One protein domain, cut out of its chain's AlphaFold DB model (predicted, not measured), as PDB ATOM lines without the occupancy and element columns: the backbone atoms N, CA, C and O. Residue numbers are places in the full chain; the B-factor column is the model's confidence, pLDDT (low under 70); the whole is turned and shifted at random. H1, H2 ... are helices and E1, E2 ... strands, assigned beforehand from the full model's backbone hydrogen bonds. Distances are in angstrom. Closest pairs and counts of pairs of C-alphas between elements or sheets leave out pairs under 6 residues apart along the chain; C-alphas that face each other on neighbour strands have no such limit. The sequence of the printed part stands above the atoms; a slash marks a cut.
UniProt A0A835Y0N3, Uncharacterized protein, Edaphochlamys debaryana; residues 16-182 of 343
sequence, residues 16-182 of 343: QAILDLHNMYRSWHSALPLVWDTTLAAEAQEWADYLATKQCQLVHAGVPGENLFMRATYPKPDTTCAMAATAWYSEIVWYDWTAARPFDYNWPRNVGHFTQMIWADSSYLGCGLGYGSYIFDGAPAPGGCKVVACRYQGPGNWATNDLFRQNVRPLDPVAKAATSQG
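Overview. This is residues 16 to 182 of the 343 residues of an uncharacterized protein of Edaphochlamys debaryana (UniProt A0A835Y0N3). A long, three-stranded antiparallel sheet has helices on both faces: H2 runs along one face, while H3 and H5 cross the other, and H1 packs side by side with H3. H4 and H6 form a perpendicular pair at one end of the domain, H7 meets the last residue of H1, and the link of the E2-E3 hairpin lies at the opposite end of the longest axis. The printed part has 167 residues, with seven named helices and three named strands in the order H1 H2 E1 H3 H4 H5 E2 E3 H6 H7. The sheet's order is E1 - E3 - E2, and the class is mixed, helices and strands. The whole is compact, with a radius of gyration of the C-alphas of 16.6 A and spans of 51 by 35 by 30 A.

Arrangement. H1, residues 16 to 28, is the hub, touching three helices. It touches H3, residues 81 to 94, at a shallow tilt of 23 degrees, the same way; their closest C-alphas, of Ile 18 and Ala 82, are 4.2 A apart. H1 only just touches H7, residues 173 to 180, with 3 pairs of C-alphas within 8 A, the closest being Trp 28 and Ala 175 at 5.3 A. In the sheet, E3, residues 143 to 153, is the inner strand between E1, residues 66 to 73, and E2, residues 124 to 134. N 69 and O 148 are 2.9 A apart, and N 128 and O 149 2.8 A, both within hydrogen-bond range. H1 only grazes this sheet, with residues 18 to 22. H2, residues 38 to 53, lies over E3 and E2 at a height over the sheet of 5.2 A. On the opposite face, H3 and H5, residues 112 to 117, run across the strands and touch at a steep tilt of 61 degrees, closest at the C-alphas of Tyr 89 and Phe 114, 4.6 A. H4, residues 102 to 109, touches H6, residues 161 to 167, closest at the C-alphas of Phe 103 and Asn 161, 4.7 A. Every O i to N i+4 pair is within hydrogen-bond range in H1, H2, H5, H6 and H7, against 6 of 10 in H3 and 2 of 4 in H4.

Along the chain. H1 begins at C-alpha 16 (-35.479, 19.007, 28.827) and is 18.5 A long; H2 is 22.7 A, E1 23.7 A, H3 22.2 A, E2 31.7 A and E3 34.0 A. H7 ends at C-alpha 180 (-62.664, 21.315, 23.879).

Size, cuts and confidence. The two farthest C-alphas, of Ala 100 and Pro 140, are 52.3 A apart. The printed part has no cut; the link H2 to E1 is long. No printed residue is under 70 in pLDDT.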
ATOM      1  N   GLN A  16     -34.862  18.120  29.818       95.75
ATOM      2  CA  GLN A  16     -35.479  19.007  28.827       95.75
ATOM      3  C   GLN A  16     -36.981  18.727  28.688       95.75
ATOM      4  O   GLN A  16     -37.779  19.656  28.702       95.75
ATOM      5  N   ALA A  17     -37.387  17.455  28.616       95.38
ATOM      6  CA  ALA A  17     -38.787  17.097  28.407       95.38
ATOM      7  C   ALA A  17     -39.670  17.490  29.600       95.38
ATOM      8  O   ALA A  17     -40.777  17.988  29.407       95.38
ATOM      9  N   ILE A  18     -39.187  17.311  30.838       97.19
ATOM     10  CA  ILE A  18     -39.927  17.783  32.015       97.19
ATOM     11  C   ILE A  18     -40.044  19.313  32.030       97.19
ATOM     12  O   ILE A  18     -41.127  19.820  32.323       97.19
ATOM     13  N   LEU A  19     -38.984  20.050  31.683       97.94
ATOM     14  CA  LEU A  19     -39.029  21.512  31.598       97.94
ATOM     15  C   LEU A  19     -39.999  21.987  30.506       97.94
ATOM     16  O   LEU A  19     -40.815  22.877  30.752       97.94
ATOM     17  N   ASP A  20     -39.952  21.366  29.328       96.38
ATOM     18  CA  ASP A  20     -40.831  21.682  28.202       96.38
ATOM     19  C   ASP A  20     -42.295  21.433  28.551       96.38
ATOM     20  O   ASP A  20     -43.139  22.278  28.265       96.38
ATOM     21  N   LEU A  21     -42.605  20.323  29.231       96.81
ATOM     22  CA  LEU A  21     -43.962  20.045  29.703       96.81
ATOM     23  C   LEU A  21     -44.442  21.101  30.702       96.81
ATOM     24  O   LEU A  21     -45.545  21.620  30.541       96.81
ATOM     25  N   HIS A  22     -43.618  21.478  31.688       98.19
ATOM     26  CA  HIS A  22     -43.968  22.566  32.607       98.19
ATOM     27  C   HIS A  22     -44.264  23.858  31.843       98.19
ATOM     28  O   HIS A  22     -45.282  24.498  32.087       98.19
ATOM     29  N   ASN A  23     -43.405  24.228  30.894       98.31
ATOM     30  CA  ASN A  23     -43.538  25.474  30.143       98.31
ATOM     31  C   ASN A  23     -44.712  25.459  29.160       98.31
ATOM     32  O   ASN A  23     -45.396  26.473  29.017       98.31
ATOM     33  N   MET A  24     -45.009  24.312  28.550       96.06
ATOM     34  CA  MET A  24     -46.205  24.104  27.740       96.06
ATOM     35  C   MET A  24     -47.466  24.296  28.588       96.06
ATOM     36  O   MET A  24     -48.303  25.126  28.241       96.06
ATOM     37  N   TYR A  25     -47.580  23.613  29.729       96.94
ATOM     38  CA  TYR A  25     -48.734  23.759  30.616       96.94
ATOM     39  C   TYR A  25     -48.871  25.185  31.149       96.94
ATOM     40  O   TYR A  25     -49.948  25.768  31.096       96.94
ATOM     41  N   ARG A  26     -47.776  25.809  31.588       98.12
ATOM     42  CA  ARG A  26     -47.774  27.212  32.035       98.12
ATOM     43  C   ARG A  26     -48.251  28.173  30.953       98.12
ATOM     44  O   ARG A  26     -48.989  29.106  31.271       98.12
ATOM     45  N   SER A  27     -47.900  27.921  29.690       96.25
ATOM     46  CA  SER A  27     -48.376  28.738  28.572       96.25
ATOM     47  C   SER A  27     -49.901  28.718  28.457       96.25
ATOM     48  O   SER A  27     -50.493  29.785  28.315       96.25
ATOM     49  N   TRP A  28     -50.538  27.558  28.669       96.06
ATOM     50  CA  TRP A  28     -52.001  27.420  28.653       96.06
ATOM     51  C   TRP A  28     -52.688  28.201  29.767       96.06
ATOM     52  O   TRP A  28     -53.880  28.461  29.687       96.06
ATOM     53  N   HIS A  29     -51.956  28.576  30.814       97.19
ATOM     54  CA  HIS A  29     -52.452  29.346  31.954       97.19
ATOM     55  C   HIS A  29     -51.914  30.784  31.968       97.19
ATOM     56  O   HIS A  29     -52.010  31.484  32.978       97.19
ATOM     57  N   SER A  30     -51.344  31.256  30.850       97.00
ATOM     58  CA  SER A  30     -50.746  32.595  30.745       97.00
ATOM     59  C   SER A  30     -49.709  32.883  31.847       97.00
ATOM     60  O   SER A  30     -49.629  34.002  32.370       97.00
ATOM     61  N   ALA A  31     -48.939  31.865  32.234       97.94
ATOM     62  CA  ALA A  31     -47.813  31.969  33.152       97.94
ATOM     63  C   ALA A  31     -46.492  31.992  32.364       97.94
ATOM     64  O   ALA A  31     -46.351  31.328  31.336       97.94
ATOM     65  N   LEU A  32     -45.516  32.774  32.837       98.25
ATOM     66  CA  LEU A  32     -44.199  32.868  32.197       98.25
ATOM     67  C   LEU A  32     -43.444  31.535  32.305       98.25
ATOM     68  O   LEU A  32     -43.603  30.847  33.315       98.25
ATOM     69  N   PRO A  33     -42.614  31.164  31.315       98.50
ATOM     70  CA  PRO A  33     -41.853  29.920  31.370       98.50
ATOM     71  C   PRO A  33     -40.867  29.918  32.545       98.50
ATOM     72  O   PRO A  33     -40.278  30.946  32.882       98.50
ATOM     73  N   LEU A  34     -40.690  28.747  33.147       98.50
ATOM     74  CA  LEU A  34     -39.641  28.464  34.116       98.50
ATOM     75  C   LEU A  34     -38.299  28.310  33.400       98.50
ATOM     76  O   LEU A  34     -38.227  27.827  32.264       98.50
ATOM     77  N   VAL A  35     -37.239  28.679  34.107       97.81
ATOM     78  CA  VAL A  35     -35.849  28.450  33.707       97.81
ATOM     79  C   VAL A  35     -35.273  27.321  34.555       97.81
ATOM     80  O   VAL A  35     -35.529  27.256  35.758       97.81
ATOM     81  N   TRP A  36     -34.507  26.417  33.945       98.00
ATOM     82  CA  TRP A  36     -33.838  25.370  34.711       98.00
ATOM     83  C   TRP A  36     -32.770  25.961  35.629       98.00
ATOM     84  O   TRP A  36     -31.986  26.813  35.208       98.00
ATOM     85  N   ASP A  37     -32.720  25.481  36.865       97.06
ATOM     86  CA  ASP A  37     -31.685  25.816  37.830       97.06
ATOM     87  C   ASP A  37     -30.995  24.535  38.314       97.06
ATOM     88  O   ASP A  37     -31.603  23.641  38.912       97.06
ATOM     89  N   THR A  38     -29.695  24.438  38.040       96.44
ATOM     90  CA  THR A  38     -28.896  23.249  38.358       96.44
ATOM     91  C   THR A  38     -28.699  23.053  39.861       96.44
ATOM     92  O   THR A  38     -28.476  21.926  40.300       96.44
ATOM     93  N   THR A  39     -28.769  24.123  40.661       95.88
ATOM     94  CA  THR A  39     -28.684  24.038  42.123       95.88
ATOM     95  C   THR A  39     -29.974  23.453  42.686       95.88
ATOM     96  O   THR A  39     -29.909  22.478  43.432       95.88
ATOM     97  N   LEU A  40     -31.139  23.935  42.241       97.25
ATOM     98  CA  LEU A  40     -32.432  23.336  42.589       97.25
ATOM     99  C   LEU A  40     -32.515  21.870  42.154       97.25
ATOM    100  O   LEU A  40     -33.051  21.039  42.884       97.25
ATOM    101  N   ALA A  41     -31.969  21.531  40.983       97.94
ATOM    102  CA  ALA A  41     -31.949  20.155  40.494       97.94
ATOM    103  C   ALA A  41     -31.076  19.242  41.368       97.94
ATOM    104  O   ALA A  41     -31.474  18.111  41.645       97.94
ATOM    105  N   ALA A  42     -29.932  19.737  41.849       96.75
ATOM    106  CA  ALA A  42     -29.078  19.006  42.783       96.75
ATOM    107  C   ALA A  42     -29.758  18.782  44.142       96.75
ATOM    108  O   ALA A  42     -29.727  17.668  44.663       96.75
ATOM    109  N   GLU A  43     -30.437  19.796  44.681       96.81
ATOM    110  CA  GLU A  43     -31.217  19.671  45.920       96.81
ATOM    111  C   GLU A  43     -32.384  18.684  45.766       96.81
ATOM    112  O   GLU A  43     -32.614  17.829  46.624       96.81
ATOM    113  N   ALA A  44     -33.110  18.772  44.648       98.06
ATOM    114  CA  ALA A  44     -34.178  17.839  44.315       98.06
ATOM    115  C   ALA A  44     -33.647  16.405  44.179       98.06
ATOM    116  O   ALA A  44     -34.287  15.456  44.630       98.06
ATOM    117  N   GLN A  45     -32.460  16.239  43.593       98.19
ATOM    118  CA  GLN A  45     -31.818  14.941  43.439       98.19
ATOM    119  C   GLN A  45     -31.407  14.326  44.771       98.19
ATOM    120  O   GLN A  45     -31.667  13.142  44.987       98.19
ATOM    121  N   GLU A  46     -30.796  15.108  45.659       97.69
ATOM    122  CA  GLU A  46     -30.442  14.652  47.001       97.69
ATOM    123  C   GLU A  46     -31.686  14.174  47.756       97.69
ATOM    124  O   GLU A  46     -31.679  13.097  48.357       97.69
ATOM    125  N   TRP A  47     -32.789  14.922  47.655       98.12
ATOM    126  CA  TRP A  47     -34.043  14.534  48.289       98.12
ATOM    127  C   TRP A  47     -34.661  13.279  47.668       98.12
ATOM    128  O   TRP A  47     -35.058  12.365  48.389       98.12
ATOM    129  N   ALA A  48     -34.693  13.176  46.339       98.19
ATOM    130  CA  ALA A  48     -35.213  11.994  45.657       98.19
ATOM    131  C   ALA A  48     -34.401  10.730  45.997       98.19
ATOM    132  O   ALA A  48     -34.983   9.670  46.245       98.19
ATOM    133  N   ASP A  49     -33.069  10.842  46.062       98.25
ATOM    134  CA  ASP A  49     -32.188   9.758  46.504       98.25
ATOM    135  C   ASP A  49     -32.461   9.389  47.972       98.25
ATOM    136  O   ASP A  49     -32.561   8.204  48.296       98.25
ATOM    137  N   TYR A  50     -32.657  10.374  48.856       97.75
ATOM    138  CA  TYR A  50     -33.034  10.130  50.248       97.75
ATOM    139  C   TYR A  50     -34.355   9.357  50.358       97.75
ATOM    140  O   TYR A  50     -34.383   8.303  51.001       97.75
ATOM    141  N   LEU A  51     -35.424   9.811  49.694       97.12
ATOM    142  CA  LEU A  51     -36.732   9.142  49.716       97.12
ATOM    143  C   LEU A  51     -36.653   7.722  49.144       97.12
ATOM    144  O   LEU A  51     -37.273   6.799  49.675       97.12
ATOM    145  N   ALA A  52     -35.821   7.501  48.124       96.00
ATOM    146  CA  ALA A  52     -35.571   6.168  47.588       96.00
ATOM    147  C   ALA A  52     -34.963   5.199  48.625       96.00
ATOM    148  O   ALA A  52     -35.269   4.005  48.597       96.00
ATOM    149  N   THR A  53     -34.175   5.690  49.594       95.31
ATOM    150  CA  THR A  53     -33.701   4.871  50.732       95.31
ATOM    151  C   THR A  53     -34.784   4.585  51.775       95.31
ATOM    152  O   THR A  53     -34.644   3.668  52.584       95.31
ATOM    153  N   LYS A  54     -35.877   5.356  51.765       94.38
ATOM    154  CA  LYS A  54     -37.012   5.265  52.694       94.38
ATOM    155  C   LYS A  54     -38.196   4.537  52.070       94.38
ATOM    156  O   LYS A  54     -39.338   4.953  52.220       94.38
ATOM    157  N   GLN A  55     -37.913   3.464  51.328       89.12
ATOM    158  CA  GLN A  55     -38.928   2.668  50.627       89.12
ATOM    159  C   GLN A  55     -39.800   3.520  49.684       89.12
ATOM    160  O   GLN A  55     -40.956   3.192  49.441       89.12
ATOM    161  N   CYS A  56     -39.253   4.622  49.155       92.88
ATOM    162  CA  CYS A  56     -39.967   5.583  48.316       92.88
ATOM    163  C   CYS A  56     -41.229   6.182  48.963       92.88
ATOM    164  O   CYS A  56     -42.150   6.590  48.253       92.88
ATOM    165  N   GLN A  57     -41.272   6.255  50.298       92.94
ATOM    166  CA  GLN A  57     -42.311   6.993  51.004       92.94
ATOM    167  C   GLN A  57     -42.195   8.477  50.651       92.94
ATOM    168  O   GLN A  57     -41.133   9.075  50.806       92.94
ATOM    169  N   LEU A  58     -43.286   9.066  50.171       94.56
ATOM    170  CA  LEU A  58     -43.342  10.484  49.846       94.56
ATOM    171  C   LEU A  58     -43.493  11.302  51.123       94.56
ATOM    172  O   LEU A  58     -44.518  11.230  51.794       94.56
ATOM    173  N   VAL A  59     -42.460  12.076  51.437       96.56
ATOM    174  CA  VAL A  59     -42.466  13.066  52.512       96.56
ATOM    175  C   VAL A  59     -41.823  14.329  51.967       96.56
ATOM    176  O   VAL A  59     -40.767  14.265  51.330       96.56
ATOM    177  N   HIS A  60     -42.463  15.468  52.201       95.88
ATOM    178  CA  HIS A  60     -41.926  16.750  51.770       95.88
ATOM    179  C   HIS A  60     -40.682  17.138  52.570       95.88
ATOM    180  O   HIS A  60     -40.589  16.877  53.768       95.88
ATOM    181  N   ALA A  61     -39.733  17.816  51.926       92.38
ATOM    182  CA  ALA A  61     -38.490  18.240  52.580       92.38
ATOM    183  C   ALA A  61     -38.654  19.406  53.574       92.38
ATOM    184  O   ALA A  61     -37.681  19.834  54.194       92.38
ATOM    185  N   GLY A  62     -39.860  19.968  53.692       83.88
ATOM    186  CA  GLY A  62     -40.153  21.108  54.563       83.88
ATOM    187  C   GLY A  62     -39.679  22.466  54.027       83.88
ATOM    188  O   GLY A  62     -39.862  23.477  54.704       83.88
ATOM    189  N   VAL A  63     -39.101  22.519  52.821       76.62
ATOM    190  CA  VAL A  63     -38.844  23.776  52.103       76.62
ATOM    191  C   VAL A  63     -39.965  24.050  51.098       76.62
ATOM    192  O   VAL A  63     -40.435  23.120  50.440       76.62
ATOM    193  N   PRO A  64     -40.434  25.304  50.984       71.81
ATOM    194  CA  PRO A  64     -41.570  25.621  50.134       71.81
ATOM    195  C   PRO A  64     -41.179  25.519  48.653       71.81
ATOM    196  O   PRO A  64     -40.068  25.885  48.271       71.81
ATOM    197  N   GLY A  65     -42.121  25.062  47.824       90.44
ATOM    198  CA  GLY A  65     -41.920  24.863  46.389       90.44
ATOM    199  C   GLY A  65     -41.386  23.475  46.054       90.44
ATOM    200  O   GLY A  65     -40.243  23.348  45.621       90.44
ATOM    201  N   GLU A  66     -42.214  22.440  46.217       97.62
ATOM    202  CA  GLU A  66     -41.846  21.057  45.914       97.62
ATOM    203  C   GLU A  66     -43.023  20.266  45.339       97.62
ATOM    204  O   GLU A  66     -44.119  20.304  45.890       97.62
ATOM    205  N   ASN A  67     -42.761  19.493  44.284       98.50
ATOM    206  CA  ASN A  67     -43.641  18.409  43.858       98.50
ATOM    207  C   ASN A  67     -42.903  17.078  43.975       98.50
ATOM    208  O   ASN A  67     -41.726  16.989  43.614       98.50
ATOM    209  N   LEU A  68     -43.614  16.046  44.432       98.25
ATOM    210  CA  LEU A  68     -43.103  14.685  44.527       98.25
ATOM    211  C   LEU A  68     -43.987  13.731  43.724       98.25
ATOM    212  O   LEU A  68     -45.197  13.900  43.618       98.25
ATOM    213  N   PHE A  69     -43.377  12.707  43.150       97.75
ATOM    214  CA  PHE A  69     -44.071  11.637  42.449       97.75
ATOM    215  C   PHE A  69     -43.350  10.333  42.741       97.75
ATOM    216  O   PHE A  69     -42.122  10.296  42.677       97.75
ATOM    217  N   MET A  70     -44.077   9.252  43.013       95.38
ATOM    218  CA  MET A  70     -43.478   7.922  43.023       95.38
ATOM    219  C   MET A  70     -44.261   6.932  42.191       95.38
ATOM    220  O   MET A  70     -45.473   7.021  42.017       95.38
ATOM    221  N   ARG A  71     -43.537   5.924  41.726       94.31
ATOM    222  CA  ARG A  71     -44.131   4.708  41.195       94.31
ATOM    223  C   ARG A  71     -43.304   3.525  41.654       94.31
ATOM    224  O   ARG A  71     -42.077   3.555  41.548       94.31
ATOM    225  N   ALA A  72     -43.977   2.487  42.128       92.31
ATOM    226  CA  ALA A  72     -43.371   1.214  42.475       92.31
ATOM    227  C   ALA A  72     -44.000   0.119  41.612       92.31
ATOM    228  O   ALA A  72     -45.223   0.034  41.522       92.31
ATOM    229  N   THR A  73     -43.183  -0.723  40.979       89.06
ATOM    230  CA  THR A  73     -43.672  -1.854  40.174       89.06
ATOM    231  C   THR A  73     -42.743  -3.064  40.254       89.06
ATOM    232  O   THR A  73     -41.561  -2.960  40.606       89.06
ATOM    233  N   TYR A  74     -43.285  -4.217  39.861       82.94
ATOM    234  CA  TYR A  74     -42.536  -5.420  39.515       82.94
ATOM    235  C   TYR A  74     -42.898  -5.841  38.074       82.94
ATOM    236  O   TYR A  74     -44.071  -6.118  37.823       82.94
ATOM    237  N   PRO A  75     -41.952  -5.895  37.114       80.81
ATOM    238  CA  PRO A  75     -40.538  -5.519  37.226       80.81
ATOM    239  C   PRO A  75     -40.350  -4.006  37.453       80.81
ATOM    240  O   PRO A  75     -41.321  -3.253  37.501       80.81
ATOM    241  N   LYS A  76     -39.094  -3.566  37.623       80.19
ATOM    242  CA  LYS A  76     -38.722  -2.171  37.931       80.19
ATOM    243  C   LYS A  76     -39.449  -1.129  37.051       80.19
ATOM    244  O   LYS A  76     -39.600  -1.366  35.851       80.19
ATOM    245  N   PRO A  77     -39.824   0.037  37.605       85.69
ATOM    246  CA  PRO A  77     -40.580   1.042  36.870       85.69
ATOM    247  C   PRO A  77     -39.724   1.757  35.818       85.69
ATOM    248  O   PRO A  77     -38.579   2.162  36.055       85.69
ATOM    249  N   ASP A  78     -40.322   1.990  34.657       89.38
ATOM    250  CA  ASP A  78     -39.800   2.802  33.556       89.38
ATOM    251  C   ASP A  78     -40.047   4.310  33.744       89.38
ATOM    252  O   ASP A  78     -39.770   5.088  32.843       89.38
ATOM    253  N   THR A  79     -40.472   4.732  34.941       91.38
ATOM    254  CA  THR A  79     -40.764   6.131  35.284       91.38
ATOM    255  C   THR A  79     -39.649   7.086  34.872       91.38
ATOM    256  O   THR A  79     -38.473   6.847  35.183       91.38
ATOM    257  N   THR A  80     -40.052   8.177  34.225       94.56
ATOM    258  CA  THR A  80     -39.215   9.328  33.877       94.56
ATOM    259  C   THR A  80     -39.700  10.584  34.603       94.56
ATOM    260  O   THR A  80     -40.759  10.568  35.239       94.56
ATOM    261  N   CYS A  81     -38.941  11.680  34.523       96.38
ATOM    262  CA  CYS A  81     -39.365  12.945  35.114       96.38
ATOM    263  C   CYS A  81     -40.530  13.562  34.321       96.38
ATOM    264  O   CYS A  81     -41.486  14.047  34.922       96.38
ATOM    265  N   ALA A  82     -40.531  13.464  32.987       94.81
ATOM    266  CA  ALA A  82     -41.643  13.949  32.166       94.81
ATOM    267  C   ALA A  82     -42.989  13.306  32.551       94.81
ATOM    268  O   ALA A  82     -43.990  14.012  32.657       94.81
ATOM    269  N   MET A  83     -43.007  12.001  32.855       94.69
ATOM    270  CA  MET A  83     -44.222  11.316  33.325       94.69
ATOM    271  C   MET A  83     -44.787  11.929  34.614       94.69
ATOM    272  O   MET A  83     -46.004  12.015  34.762       94.69
ATOM    273  N   ALA A  84     -43.918  12.367  35.533       96.94
ATOM    274  CA  ALA A  84     -44.340  13.028  36.766       96.94
ATOM    275  C   ALA A  84     -45.017  14.375  36.474       96.94
ATOM    276  O   ALA A  84     -46.083  14.643  37.020       96.94
ATOM    277  N   ALA A  85     -44.471  15.179  35.555       96.81
ATOM    278  CA  ALA A  85     -45.094  16.442  35.151       96.81
ATOM    279  C   ALA A  85     -46.483  16.249  34.536       96.81
ATOM    280  O   ALA A  85     -47.407  16.990  34.864       96.81
ATOM    281  N   THR A  86     -46.663  15.240  33.680       94.69
ATOM    282  CA  THR A  86     -47.984  14.940  33.112       94.69
ATOM    283  C   THR A  86     -48.973  14.488  34.194       94.69
ATOM    284  O   THR A  86     -50.128  14.910  34.182       94.69
ATOM    285  N   ALA A  87     -48.529  13.671  35.158       94.44
ATOM    286  CA  ALA A  87     -49.365  13.233  36.277       94.44
ATOM    287  C   ALA A  87     -49.777  14.404  37.184       94.44
ATOM    288  O   ALA A  87     -50.960  14.565  37.473       94.44
ATOM    289  N   TRP A  88     -48.833  15.263  37.568       97.81
ATOM    290  CA  TRP A  88     -49.101  16.455  38.373       97.81
ATOM    291  C   TRP A  88     -50.046  17.438  37.686       97.81
ATOM    292  O   TRP A  88     -50.925  17.990  38.336       97.81
ATOM    293  N   TYR A  89     -49.910  17.650  36.375       97.25
ATOM    294  CA  TYR A  89     -50.813  18.550  35.662       97.25
ATOM    295  C   TYR A  89     -52.240  18.000  35.578       97.25
ATOM    296  O   TYR A  89     -53.195  18.776  35.610       97.25
ATOM    297  N   SER A  90     -52.400  16.673  35.520       94.81
ATOM    298  CA  SER A  90     -53.718  16.042  35.381       94.81
ATOM    299  C   SER A  90     -54.686  16.360  36.526       94.81
ATOM    300  O   SER A  90     -55.897  16.287  36.330       94.81
ATOM    301  N   GLU A  91     -54.191  16.822  37.681       96.12
ATOM    302  CA  GLU A  91     -55.024  17.280  38.801       96.12
ATOM    303  C   GLU A  91     -55.883  18.511  38.458       96.12
ATOM    304  O   GLU A  91     -56.825  18.832  39.187       96.12
ATOM    305  N   ILE A  92     -55.623  19.187  37.328       94.88
ATOM    306  CA  ILE A  92     -56.463  20.273  36.801       94.88
ATOM    307  C   ILE A  92     -57.945  19.890  36.736       94.88
ATOM    308  O   ILE A  92     -58.811  20.740  36.952       94.88
ATOM    309  N   VAL A  93     -58.252  18.615  36.473       92.38
ATOM    310  CA  VAL A  93     -59.631  18.115  36.372       92.38
ATOM    311  C   VAL A  93     -60.384  18.171  37.706       92.38
ATOM    312  O   VAL A  93     -61.614  18.129  37.714       92.38
ATOM    313  N   TRP A  94     -59.670  18.288  38.829       93.31
ATOM    314  CA  TRP A  94     -60.242  18.423  40.171       93.31
ATOM    315  C   TRP A  94     -60.303  19.873  40.662       93.31
ATOM    316  O   TRP A  94     -60.901  20.132  41.710       93.31
ATOM    317  N   TYR A  95     -59.725  20.820  39.916       95.88
ATOM    318  CA  TYR A  95     -59.730  22.234  40.269       95.88
ATOM    319  C   TYR A  95     -61.044  22.916  39.861       95.88
ATOM    320  O   TYR A  95     -61.404  22.983  38.684       95.88
ATOM    321  N   ASP A  96     -61.748  23.491  40.835       96.00
ATOM    322  CA  ASP A  96     -62.939  24.307  40.614       96.00
ATOM    323  C   ASP A  96     -62.561  25.781  40.430       96.00
ATOM    324  O   ASP A  96     -62.223  26.508  41.372       96.00
ATOM    325  N   TRP A  97     -62.672  26.225  39.180       95.81
ATOM    326  CA  TRP A  97     -62.410  27.595  38.741       95.81
ATOM    327  C   TRP A  97     -63.487  28.606  39.153       95.81
ATOM    328  O   TRP A  97     -63.273  29.811  39.026       95.81
ATOM    329  N   THR A  98     -64.649  28.144  39.615       96.56
ATOM    330  CA  THR A  98     -65.785  28.991  40.010       96.56
ATOM    331  C   THR A  98     -65.820  29.283  41.510       96.56
ATOM    332  O   THR A  98     -66.613  30.111  41.965       96.56
ATOM    333  N   ALA A  99     -64.940  28.648  42.288       96.38
ATOM    334  CA  ALA A  99     -64.877  28.815  43.729       96.38
ATOM    335  C   ALA A  99     -64.582  30.274  44.130       96.38
ATOM    336  O   ALA A  99     -63.516  30.824  43.853       96.38
ATOM    337  N   ALA A 100     -65.499  30.892  44.884       96.62
ATOM    338  CA  ALA A 100     -65.311  32.248  45.412       96.62
ATOM    339  C   ALA A 100     -64.093  32.358  46.357       96.62
ATOM    340  O   ALA A 100     -63.452  33.412  46.455       96.62
ATOM    341  N   ARG A 101     -63.772  31.258  47.047       97.69
ATOM    342  CA  ARG A 101     -62.619  31.091  47.941       97.69
ATOM    343  C   ARG A 101     -61.751  29.938  47.410       97.69
ATOM    344  O   ARG A 101     -61.923  28.805  47.852       97.69
ATOM    345  N   PRO A 102     -60.885  30.200  46.413       97.31
ATOM    346  CA  PRO A 102     -60.223  29.142  45.656       97.31
ATOM    347  C   PRO A 102     -59.229  28.323  46.473       97.31
ATOM    348  O   PRO A 102     -59.112  27.134  46.209       97.31
ATOM    349  N   PHE A 103     -58.537  28.904  47.456       97.44
ATOM    350  CA  PHE A 103     -57.652  28.125  48.324       97.44
ATOM    351  C   PHE A 103     -58.473  27.181  49.203       97.44
ATOM    352  O   PHE A 103     -58.301  25.969  49.123       97.44
ATOM    353  N   ASP A 104     -59.425  27.721  49.968       97.69
ATOM    354  CA  ASP A 104     -60.194  26.929  50.940       97.69
ATOM    355  C   ASP A 104     -60.990  25.799  50.272       97.69
ATOM    356  O   ASP A 104     -61.166  24.731  50.853       97.69
ATOM    357  N   TYR A 105     -61.474  26.034  49.047       97.50
ATOM    358  CA  TYR A 105     -62.258  25.053  48.306       97.50
ATOM    359  C   TYR A 105     -61.402  24.015  47.572       97.50
ATOM    360  O   TYR A 105     -61.766  22.839  47.547       97.50
ATOM    361  N   ASN A 106     -60.298  24.437  46.944       97.19
ATOM    362  CA  ASN A 106     -59.513  23.546  46.089       97.19
ATOM    363  C   ASN A 106     -58.406  22.810  46.837       97.19
ATOM    364  O   ASN A 106     -58.099  21.682  46.473       97.19
ATOM    365  N   TRP A 107     -57.831  23.388  47.895       94.69
ATOM    366  CA  TRP A 107     -56.720  22.767  48.623       94.69
ATOM    367  C   TRP A 107     -57.005  21.328  49.102       94.69
ATOM    368  O   TRP A 107     -56.159  20.461  48.884       94.69
ATOM    369  N   PRO A 108     -58.200  21.000  49.639       94.75
ATOM    370  CA  PRO A 108     -58.523  19.632  50.059       94.75
ATOM    371  C   PRO A 108     -58.758  18.637  48.907       94.75
ATOM    372  O   PRO A 108     -59.069  17.478  49.164       94.75
ATOM    373  N   ARG A 109     -58.680  19.073  47.641       92.81
ATOM    374  CA  ARG A 109     -59.032  18.282  46.447       92.81
ATOM    375  C   ARG A 109     -57.826  17.673  45.731       92.81
ATOM    376  O   ARG A 109     -57.959  17.283  44.577       92.81
ATOM    377  N   ASN A 110     -56.669  17.598  46.392       92.00
ATOM    378  CA  ASN A 110     -55.432  17.051  45.822       92.00
ATOM    379  C   ASN A 110     -55.023  17.738  44.506       92.00
ATOM    380  O   ASN A 110     -54.731  17.074  43.522       92.00
ATOM    381  N   VAL A 111     -55.034  19.074  44.486       96.12
ATOM    382  CA  VAL A 111     -54.620  19.886  43.319       96.12
ATOM    383  C   VAL A 111     -53.241  20.526  43.490       96.12
ATOM    384  O   VAL A 111     -52.841  21.370  42.687       96.12
ATOM    385  N   GLY A 112     -52.556  20.207  44.591       96.69
ATOM    386  CA  GLY A 112     -51.351  20.908  45.022       96.69
ATOM    387  C   GLY A 112     -50.211  20.810  44.012       96.69
ATOM    388  O   GLY A 112     -49.472  21.783  43.839       96.69
ATOM    389  N   HIS A 113     -50.083  19.685  43.306       98.19
ATOM    390  CA  HIS A 113     -49.027  19.536  42.317       98.19
ATOM    391  C   HIS A 113     -49.322  20.374  41.075       98.19
ATOM    392  O   HIS A 113     -48.439  21.106  40.614       98.19
ATOM    393  N   PHE A 114     -50.561  20.322  40.579       98.31
ATOM    394  CA  PHE A 114     -51.021  21.150  39.464       98.31
ATOM    395  C   PHE A 114     -50.829  22.641  39.757       98.31
ATOM    396  O   PHE A 114     -50.214  23.357  38.960       98.31
ATOM    397  N   THR A 115     -51.308  23.120  40.910       98.25
ATOM    398  CA  THR A 115     -51.247  24.549  41.241       98.25
ATOM    399  C   THR A 115     -49.817  25.042  41.390       98.25
ATOM    400  O   THR A 115     -49.533  26.169  40.990       98.25
ATOM    401  N   GLN A 116     -48.897  24.206  41.883       98.44
ATOM    402  CA  GLN A 116     -47.476  24.538  41.924       98.44
ATOM    403  C   GLN A 116     -46.866  24.632  40.517       98.44
ATOM    404  O   GLN A 116     -46.128  25.580  40.243       98.44
ATOM    405  N   MET A 117     -47.174  23.702  39.607       98.50
ATOM    406  CA  MET A 117     -46.626  23.738  38.243       98.50
ATOM    407  C   MET A 117     -46.969  25.045  37.523       98.50
ATOM    408  O   MET A 117     -46.112  25.658  36.877       98.50
ATOM    409  N   ILE A 118     -48.222  25.492  37.651       98.38
ATOM    410  CA  ILE A 118     -48.725  26.671  36.938       98.38
ATOM    411  C   ILE A 118     -48.628  27.973  37.734       98.38
ATOM    412  O   ILE A 118     -49.071  29.012  37.246       98.38
ATOM    413  N   TRP A 119     -48.040  27.942  38.932       98.62
ATOM    414  CA  TRP A 119     -47.961  29.103  39.813       98.62
ATOM    415  C   TRP A 119     -47.247  30.274  39.124       98.62
ATOM    416  O   TRP A 119     -46.055  30.183  38.807       98.62
ATOM    417  N   ALA A 120     -47.972  31.361  38.846       98.44
ATOM    418  CA  ALA A 120     -47.492  32.425  37.960       98.44
ATOM    419  C   ALA A 120     -46.172  33.077  38.420       98.44
ATOM    420  O   ALA A 120     -45.330  33.379  37.576       98.44
ATOM    421  N   ASP A 121     -45.973  33.232  39.729       97.75
ATOM    422  CA  ASP A 121     -44.792  33.862  40.330       97.75
ATOM    423  C   ASP A 121     -43.570  32.925  40.433       97.75
ATOM    424  O   ASP A 121     -42.467  33.377  40.755       97.75
ATOM    425  N   SER A 122     -43.724  31.624  40.157       98.44
ATOM    426  CA  SER A 122     -42.580  30.709  40.065       98.44
ATOM    427  C   SER A 122     -41.748  31.023  38.822       98.44
ATOM    428  O   SER A 122     -42.294  31.282  37.750       98.44
ATOM    429  N   SER A 123     -40.423  30.986  38.963       97.94
ATOM    430  CA  SER A 123     -39.479  31.419  37.916       97.94
ATOM    431  C   SER A 123     -38.396  30.398  37.583       97.94
ATOM    432  O   SER A 123     -37.940  30.370  36.441       97.94
ATOM    433  N   TYR A 124     -38.023  29.535  38.531       98.12
ATOM    434  CA  TYR A 124     -37.027  28.491  38.297       98.12
ATOM    435  C   TYR A 124     -37.534  27.118  38.710       98.12
ATOM    436  O   TYR A 124     -38.339  27.003  39.636       98.12
ATOM    437  N   LEU A 125     -37.032  26.099  38.017       98.50
ATOM    438  CA  LEU A 125     -37.321  24.687  38.229       98.50
ATOM    439  C   LEU A 125     -36.014  23.900  38.280       98.50
ATOM    440  O   LEU A 125     -35.137  24.107  37.448       98.50
ATOM    441  N   GLY A 126     -35.919  22.932  39.178       97.94
ATOM    442  CA  GLY A 126     -34.904  21.889  39.090       97.94
ATOM    443  C   GLY A 126     -35.452  20.574  39.613       97.94
ATOM    444  O   GLY A 126     -36.156  20.563  40.620       97.94
ATOM    445  N   CYS A 127     -35.167  19.470  38.926       98.38
ATOM    446  CA  CYS A 127     -35.731  18.166  39.269       98.38
ATOM    447  C   CYS A 127     -34.676  17.067  39.350       98.38
ATOM    448  O   CYS A 127     -33.673  17.095  38.637       98.38
ATOM    449  N   GLY A 128     -34.955  16.067  40.180       97.81
ATOM    450  CA  GLY A 128     -34.138  14.877  40.364       97.81
ATOM    451  C   GLY A 128     -34.977  13.601  40.405       97.81
ATOM    452  O   GLY A 128     -36.179  13.632  40.674       97.81
ATOM    453  N   LEU A 129     -34.324  12.472  40.130       98.12
ATOM    454  CA  LEU A 129     -34.923  11.142  40.138       98.12
ATOM    455  C   LEU A 129     -34.073  10.189  40.980       98.12
ATOM    456  O   LEU A 129     -32.904   9.947  40.678       98.12
ATOM    457  N   GLY A 130     -34.679   9.628  42.021       97.50
ATOM    458  CA  GLY A 130     -34.106   8.595  42.877       97.50
ATOM    459  C   GLY A 130     -34.674   7.218  42.543       97.50
ATOM    460  O   GLY A 130     -35.809   7.092  42.080       97.50
ATOM    461  N   TYR A 131     -33.888   6.171  42.785       95.62
ATOM    462  CA  TYR A 131     -34.298   4.778  42.599       95.62
ATOM    463  C   TYR A 131     -33.985   3.949  43.842       95.62
ATOM    464  O   TYR A 131     -32.866   3.993  44.354       95.62
ATOM    465  N   GLY A 132     -34.968   3.174  44.298       93.06
ATOM    466  CA  GLY A 132     -34.867   2.307  45.467       93.06
ATOM    467  C   GLY A 132     -35.456   0.921  45.211       93.06
ATOM    468  O   GLY A 132     -36.230   0.709  44.276       93.06
ATOM    469  N   SER A 133     -35.087  -0.039  46.058       90.31
ATOM    470  CA  SER A 133     -35.738  -1.353  46.091       90.31
ATOM    471  C   SER A 133     -37.098  -1.240  46.774       90.31
ATOM    472  O   SER A 133     -37.214  -0.590  47.812       90.31
ATOM    473  N   TYR A 134     -38.109  -1.918  46.230       87.56
ATOM    474  CA  TYR A 134     -39.449  -1.957  46.817       87.56
ATOM    475  C   TYR A 134     -39.921  -3.400  46.958       87.56
ATOM    476  O   TYR A 134     -39.827  -4.185  46.014       87.56
ATOM    477  N   ILE A 135     -40.405  -3.771  48.140       84.38
ATOM    478  CA  ILE A 135     -40.863  -5.132  48.419       84.38
ATOM    479  C   ILE A 135     -42.369  -5.181  48.186       84.38
ATOM    480  O   ILE A 135     -43.111  -4.385  48.752       84.38
ATOM    481  N   PHE A 136     -42.799  -6.118  47.347       84.00
ATOM    482  CA  PHE A 136     -44.207  -6.436  47.150       84.00
ATOM    483  C   PHE A 136     -44.500  -7.748  47.864       84.00
ATOM    484  O   PHE A 136     -43.803  -8.740  47.632       84.00
ATOM    485  N   ASP A 137     -45.515  -7.754  48.725       84.12
ATOM    486  CA  ASP A 137     -45.927  -8.965  49.428       84.12
ATOM    487  C   ASP A 137     -46.266 -10.071  48.419       84.12
ATOM    488  O   ASP A 137     -47.044  -9.878  47.485       84.12
ATOM    489  N   GLY A 138     -45.636 -11.236  48.584       79.94
ATOM    490  CA  GLY A 138     -45.814 -12.383  47.690       79.94
ATOM    491  C   GLY A 138     -45.033 -12.331  46.371       79.94
ATOM    492  O   GLY A 138     -45.144 -13.269  45.580       79.94
ATOM    493  N   ALA A 139     -44.222 -11.298  46.115       79.44
ATOM    494  CA  ALA A 139     -43.352 -11.266  44.940       79.44
ATOM    495  C   ALA A 139     -42.082 -12.126  45.136       79.44
ATOM    496  O   ALA A 139     -41.506 -12.145  46.224       79.44
ATOM    497  N   PRO A 140     -41.592 -12.806  44.080       78.56
ATOM    498  CA  PRO A 140     -40.434 -13.705  44.170       78.56
ATOM    499  C   PRO A 140     -39.093 -12.973  44.348       78.56
ATOM    500  O   PRO A 140     -38.081 -13.596  44.655       78.56
ATOM    501  N   ALA A 141     -39.069 -11.658  44.129       77.81
ATOM    502  CA  ALA A 141     -37.924 -10.782  44.331       77.81
ATOM    503  C   ALA A 141     -38.424  -9.352  44.606       77.81
ATOM    504  O   ALA A 141     -39.546  -9.023  44.205       77.81
ATOM    505  N   PRO A 142     -37.618  -8.485  45.248       73.38
ATOM    506  CA  PRO A 142     -37.959  -7.074  45.354       73.38
ATOM    507  C   PRO A 142     -38.140  -6.475  43.954       73.38
ATOM    508  O   PRO A 142     -37.336  -6.703  43.047       73.38
ATOM    509  N   GLY A 143     -39.219  -5.717  43.788       86.81
ATOM    510  CA  GLY A 143     -39.381  -4.819  42.658       86.81
ATOM    511  C   GLY A 143     -38.539  -3.562  42.845       86.81
ATOM    512  O   GLY A 143     -37.595  -3.511  43.640       86.81
ATOM    513  N   GLY A 144     -38.893  -2.523  42.105       91.44
ATOM    514  CA  GLY A 144     -38.242  -1.225  42.216       91.44
ATOM    515  C   GLY A 144     -39.257  -0.128  42.458       91.44
ATOM    516  O   GLY A 144     -40.421  -0.250  42.076       91.44
ATOM    517  N   CYS A 145     -38.788   0.966  43.032       94.25
ATOM    518  CA  CYS A 145     -39.515   2.217  43.075       94.25
ATOM    519  C   CYS A 145     -38.635   3.350  42.554       94.25
ATOM    520  O   CYS A 145     -37.413   3.343  42.714       94.25
ATOM    521  N   LYS A 146     -39.265   4.307  41.881       95.81
ATOM    522  CA  LYS A 146     -38.642   5.563  41.476       95.81
ATOM    523  C   LYS A 146     -39.388   6.709  42.124       95.81
ATOM    524  O   LYS A 146     -40.619   6.684  42.147       95.81
ATOM    525  N   VAL A 147     -38.638   7.692  42.599       97.81
ATOM    526  CA  VAL A 147     -39.157   8.948  43.141       97.81
ATOM    527  C   VAL A 147     -38.653  10.076  42.262       97.81
ATOM    528  O   VAL A 147     -37.457  10.152  41.999       97.81
ATOM    529  N   VAL A 148     -39.552  10.940  41.812       98.44
ATOM    530  CA  VAL A 148     -39.216  12.210  41.174       98.44
ATOM    531  C   VAL A 148     -39.503  13.312  42.180       98.44
ATOM    532  O   VAL A 148     -40.586  13.347  42.760       98.44
ATOM    533  N   ALA A 149     -38.537  14.202  42.373       98.38
ATOM    534  CA  ALA A 149     -38.711  15.435  43.126       98.38
ATOM    535  C   ALA A 149     -38.408  16.619  42.210       98.38
ATOM    536  O   ALA A 149     -37.451  16.574  41.440       98.38
ATOM    537  N   CYS A 150     -39.204  17.677  42.304       98.50
ATOM    538  CA  CYS A 150     -38.944  18.952  41.644       98.50
ATOM    539  C   CYS A 150     -39.020  20.082  42.657       98.50
ATOM    540  O   CYS A 150     -39.919  20.090  43.495       98.50
ATOM    541  N   ARG A 151     -38.105  21.043  42.546       98.19
ATOM    542  CA  ARG A 151     -38.026  22.249  43.368       98.19
ATOM    543  C   ARG A 151     -38.296  23.488  42.538       98.19
ATOM    544  O   ARG A 151     -37.882  23.565  41.383       98.19
ATOM    545  N   TYR A 152     -38.964  24.453  43.159       98.25
ATOM    546  CA  TYR A 152     -39.404  25.684  42.514       98.25
ATOM    547  C   TYR A 152     -38.880  26.906  43.264       98.25
ATOM    548  O   TYR A 152     -39.114  27.049  44.464       98.25
ATOM    549  N   GLN A 153     -38.245  27.838  42.552       96.44
ATOM    550  CA  GLN A 153     -37.973  29.167  43.101       96.44
ATOM    551  C   GLN A 153     -39.114  30.127  42.767       96.44
ATOM    552  O   GLN A 153     -39.589  30.190  41.630       96.44
ATOM    553  N   GLY A 154     -39.529  30.899  43.773       94.00
ATOM    554  CA  GLY A 154     -40.856  31.513  43.800       94.00
ATOM    555  C   GLY A 154     -41.869  30.439  44.193       94.00
ATOM    556  O   GLY A 154     -42.651  30.023  43.343       94.00
ATOM    557  N   PRO A 155     -41.790  29.908  45.429       93.44
ATOM    558  CA  PRO A 155     -42.590  28.762  45.828       93.44
ATOM    559  C   PRO A 155     -44.076  29.079  45.716       93.44
ATOM    560  O   PRO A 155     -44.509  30.186  46.051       93.44
ATOM    561  N   GLY A 156     -44.833  28.108  45.223       95.50
ATOM    562  CA  GLY A 156     -46.266  28.220  45.049       95.50
ATOM    563  C   GLY A 156     -47.042  27.796  46.285       95.50
ATOM    564  O   GLY A 156     -46.488  27.616  47.368       95.50
ATOM    565  N   ASN A 157     -48.351  27.634  46.105       95.88
ATOM    566  CA  ASN A 157     -49.255  27.062  47.102       95.88
ATOM    567  C   ASN A 157     -49.282  27.801  48.448       95.88
ATOM    568  O   ASN A 157     -49.576  27.216  49.489       95.88
ATOM    569  N   TRP A 158     -49.033  29.111  48.439       95.06
ATOM    570  CA  TRP A 158     -49.239  29.938  49.623       95.06
ATOM    571  C   TRP A 158     -50.704  29.889  50.052       95.06
ATOM    572  O   TRP A 158     -51.587  30.211  49.256       95.06
ATOM    573  N   ALA A 159     -50.939  29.534  51.318       94.12
ATOM    574  CA  ALA A 159     -52.246  29.219  51.900       94.12
ATOM    575  C   ALA A 159     -53.182  30.436  52.066       94.12
ATOM    576  O   ALA A 159     -53.608  30.783  53.167       94.12
ATOM    577  N   THR A 160     -53.477  31.129  50.965       97.00
ATOM    578  CA  THR A 160     -54.365  32.292  50.922       97.00
ATOM    579  C   THR A 160     -55.176  32.306  49.629       97.00
ATOM    580  O   THR A 160     -54.675  32.018  48.541       97.00
ATOM    581  N   ASN A 161     -56.438  32.719  49.737       97.94
ATOM    582  CA  ASN A 161     -57.321  32.854  48.580       97.94
ATOM    583  C   ASN A 161     -56.824  33.905  47.575       97.94
ATOM    584  O   ASN A 161     -56.995  33.723  46.374       97.94
ATOM    585  N   ASP A 162     -56.208  34.990  48.046       97.94
ATOM    586  CA  ASP A 162     -55.766  36.081  47.175       97.94
ATOM    587  C   ASP A 162     -54.582  35.664  46.302       97.94
ATOM    588  O   ASP A 162     -54.604  35.915  45.096       97.94
ATOM    589  N   LEU A 163     -53.598  34.958  46.870       97.56
ATOM    590  CA  LEU A 163     -52.464  34.459  46.093       97.56
ATOM    591  C   LEU A 163     -52.895  33.374  45.108       97.56
ATOM    592  O   LEU A 163     -52.443  33.406  43.965       97.56
ATOM    593  N   PHE A 164     -53.827  32.492  45.487       97.81
ATOM    594  CA  PHE A 164     -54.404  31.520  44.553       97.81
ATOM    595  C   PHE A 164     -55.093  32.205  43.364       97.81
ATOM    596  O   PHE A 164     -54.843  31.813  42.230       97.81
ATOM    597  N   ARG A 165     -55.883  33.271  43.577       97.38
ATOM    598  CA  ARG A 165     -56.505  34.018  42.461       97.38
ATOM    599  C   ARG A 165     -55.483  34.671  41.530       97.38
ATOM    600  O   ARG A 165     -55.732  34.782  40.335       97.38
ATOM    601  N   GLN A 166     -54.359  35.139  42.068       97.56
ATOM    602  CA  GLN A 166     -53.324  35.822  41.284       97.56
ATOM    603  C   GLN A 166     -52.469  34.844  40.465       97.56
ATOM    604  O   GLN A 166     -52.072  35.159  39.334       97.56
ATOM    605  N   ASN A 167     -52.203  33.669  41.041       98.38
ATOM    606  CA  ASN A 167     -51.199  32.733  40.550       98.38
ATOM    607  C   ASN A 167     -51.753  31.497  39.844       98.38
ATOM    608  O   ASN A 167     -51.059  30.952  38.992       98.38
ATOM    609  N   VAL A 168     -52.975  31.064  40.159       98.19
ATOM    610  CA  VAL A 168     -53.617  29.895  39.547       98.19
ATOM    611  C   VAL A 168     -54.695  30.404  38.597       98.19
ATOM    612  O   VAL A 168     -55.819  30.711  38.994       98.19
ATOM    613  N   ARG A 169     -54.321  30.579  37.331       97.75
ATOM    614  CA  ARG A 169     -55.175  31.189  36.299       97.75
ATOM    615  C   ARG A 169     -55.872  30.108  35.484       97.75
ATOM    616  O   ARG A 169     -55.277  29.054  35.305       97.75
ATOM    617  N   PRO A 170     -57.095  30.328  34.977       96.50
ATOM    618  CA  PRO A 170     -57.770  29.359  34.116       96.50
ATOM    619  C   PRO A 170     -57.031  29.180  32.787       96.50
ATOM    620  O   PRO A 170     -56.137  29.961  32.457       96.50
ATOM    621  N   LEU A 171     -57.441  28.172  32.013       94.81
ATOM    622  CA  LEU A 171     -56.978  28.015  30.635       94.81
ATOM    623  C   LEU A 171     -57.242  29.295  29.832       94.81
ATOM    624  O   LEU A 171     -58.349  29.846  29.871       94.81
ATOM    625  N   ASP A 172     -56.245  29.733  29.072       92.44
ATOM    626  CA  ASP A 172     -56.399  30.797  28.096       92.44
ATOM    627  C   ASP A 172     -57.381  30.368  26.983       92.44
ATOM    628  O   ASP A 172     -57.654  29.175  26.801       92.44
ATOM    629  N   PRO A 173     -57.957  31.319  26.227       90.88
ATOM    630  CA  PRO A 173     -58.962  30.999  25.217       90.88
ATOM    631  C   PRO A 173     -58.498  30.012  24.134       90.88
ATOM    632  O   PRO A 173     -59.314  29.226  23.653       90.88
ATOM    633  N   VAL A 174     -57.218  30.038  23.753       85.50
ATOM    634  CA  VAL A 174     -56.640  29.159  22.727       85.50
ATOM    635  C   VAL A 174     -56.505  27.743  23.274       85.50
ATOM    636  O   VAL A 174     -57.003  26.802  22.654       85.50
ATOM    637  N   ALA A 175     -55.902  27.590  24.454       86.44
ATOM    638  CA  ALA A 175     -55.771  26.295  25.112       86.44
ATOM    639  C   ALA A 175     -57.147  25.680  25.409       86.44
ATOM    640  O   ALA A 175     -57.398  24.517  25.095       86.44
ATOM    641  N   LYS A 176     -58.090  26.487  25.910       85.94
ATOM    642  CA  LYS A 176     -59.472  26.060  26.165       85.94
ATOM    643  C   LYS A 176     -60.162  25.544  24.900       85.94
ATOM    644  O   LYS A 176     -60.840  24.515  24.952       85.94
ATOM    645  N   ALA A 177     -59.993  26.234  23.770       80.94
ATOM    646  CA  ALA A 177     -60.542  25.795  22.490       80.94
ATOM    647  C   ALA A 177     -59.915  24.465  22.038       80.94
ATOM    648  O   ALA A 177     -60.651  23.531  21.719       80.94
ATOM    649  N   ALA A 178     -58.585  24.348  22.094       77.00
ATOM    650  CA  ALA A 178     -57.862  23.139  21.702       77.00
ATOM    651  C   ALA A 178     -58.274  21.910  22.533       77.00
ATOM    652  O   ALA A 178     -58.534  20.843  21.975       77.00
ATOM    653  N   THR A 179     -58.421  22.066  23.852       80.25
ATOM    654  CA  THR A 179     -58.917  20.995  24.724       80.25
ATOM    655  C   THR A 179     -60.361  20.616  24.402       80.25
ATOM    656  O   THR A 179     -60.675  19.435  24.290       80.25
ATOM    657  N   SER A 180     -61.252  21.594  24.198       77.62
ATOM    658  CA  SER A 180     -62.664  21.315  23.879       77.62
ATOM    659  C   SER A 180     -62.857  20.562  22.557       77.62
ATOM    660  O   SER A 180     -63.852  19.865  22.376       77.62
ATOM    661  N   GLN A 181     -61.891  20.685  21.647       73.75
ATOM    662  CA  GLN A 181     -61.860  20.006  20.353       73.75
ATOM    663  C   GLN A 181     -61.137  18.649  20.405       73.75
ATOM    664  O   GLN A 181     -61.025  17.988  19.376       73.75
ATOM    665  N   GLY A 182     -60.624  18.236  21.571       75.06
ATOM    666  CA  GLY A 182     -59.849  17.001  21.725       75.06
ATOM    667  C   GLY A 182     -58.478  17.037  21.042       75.06
ATOM    668  O   GLY A 182     -57.869  15.992  20.843       75.06
TER     669      GLY A 182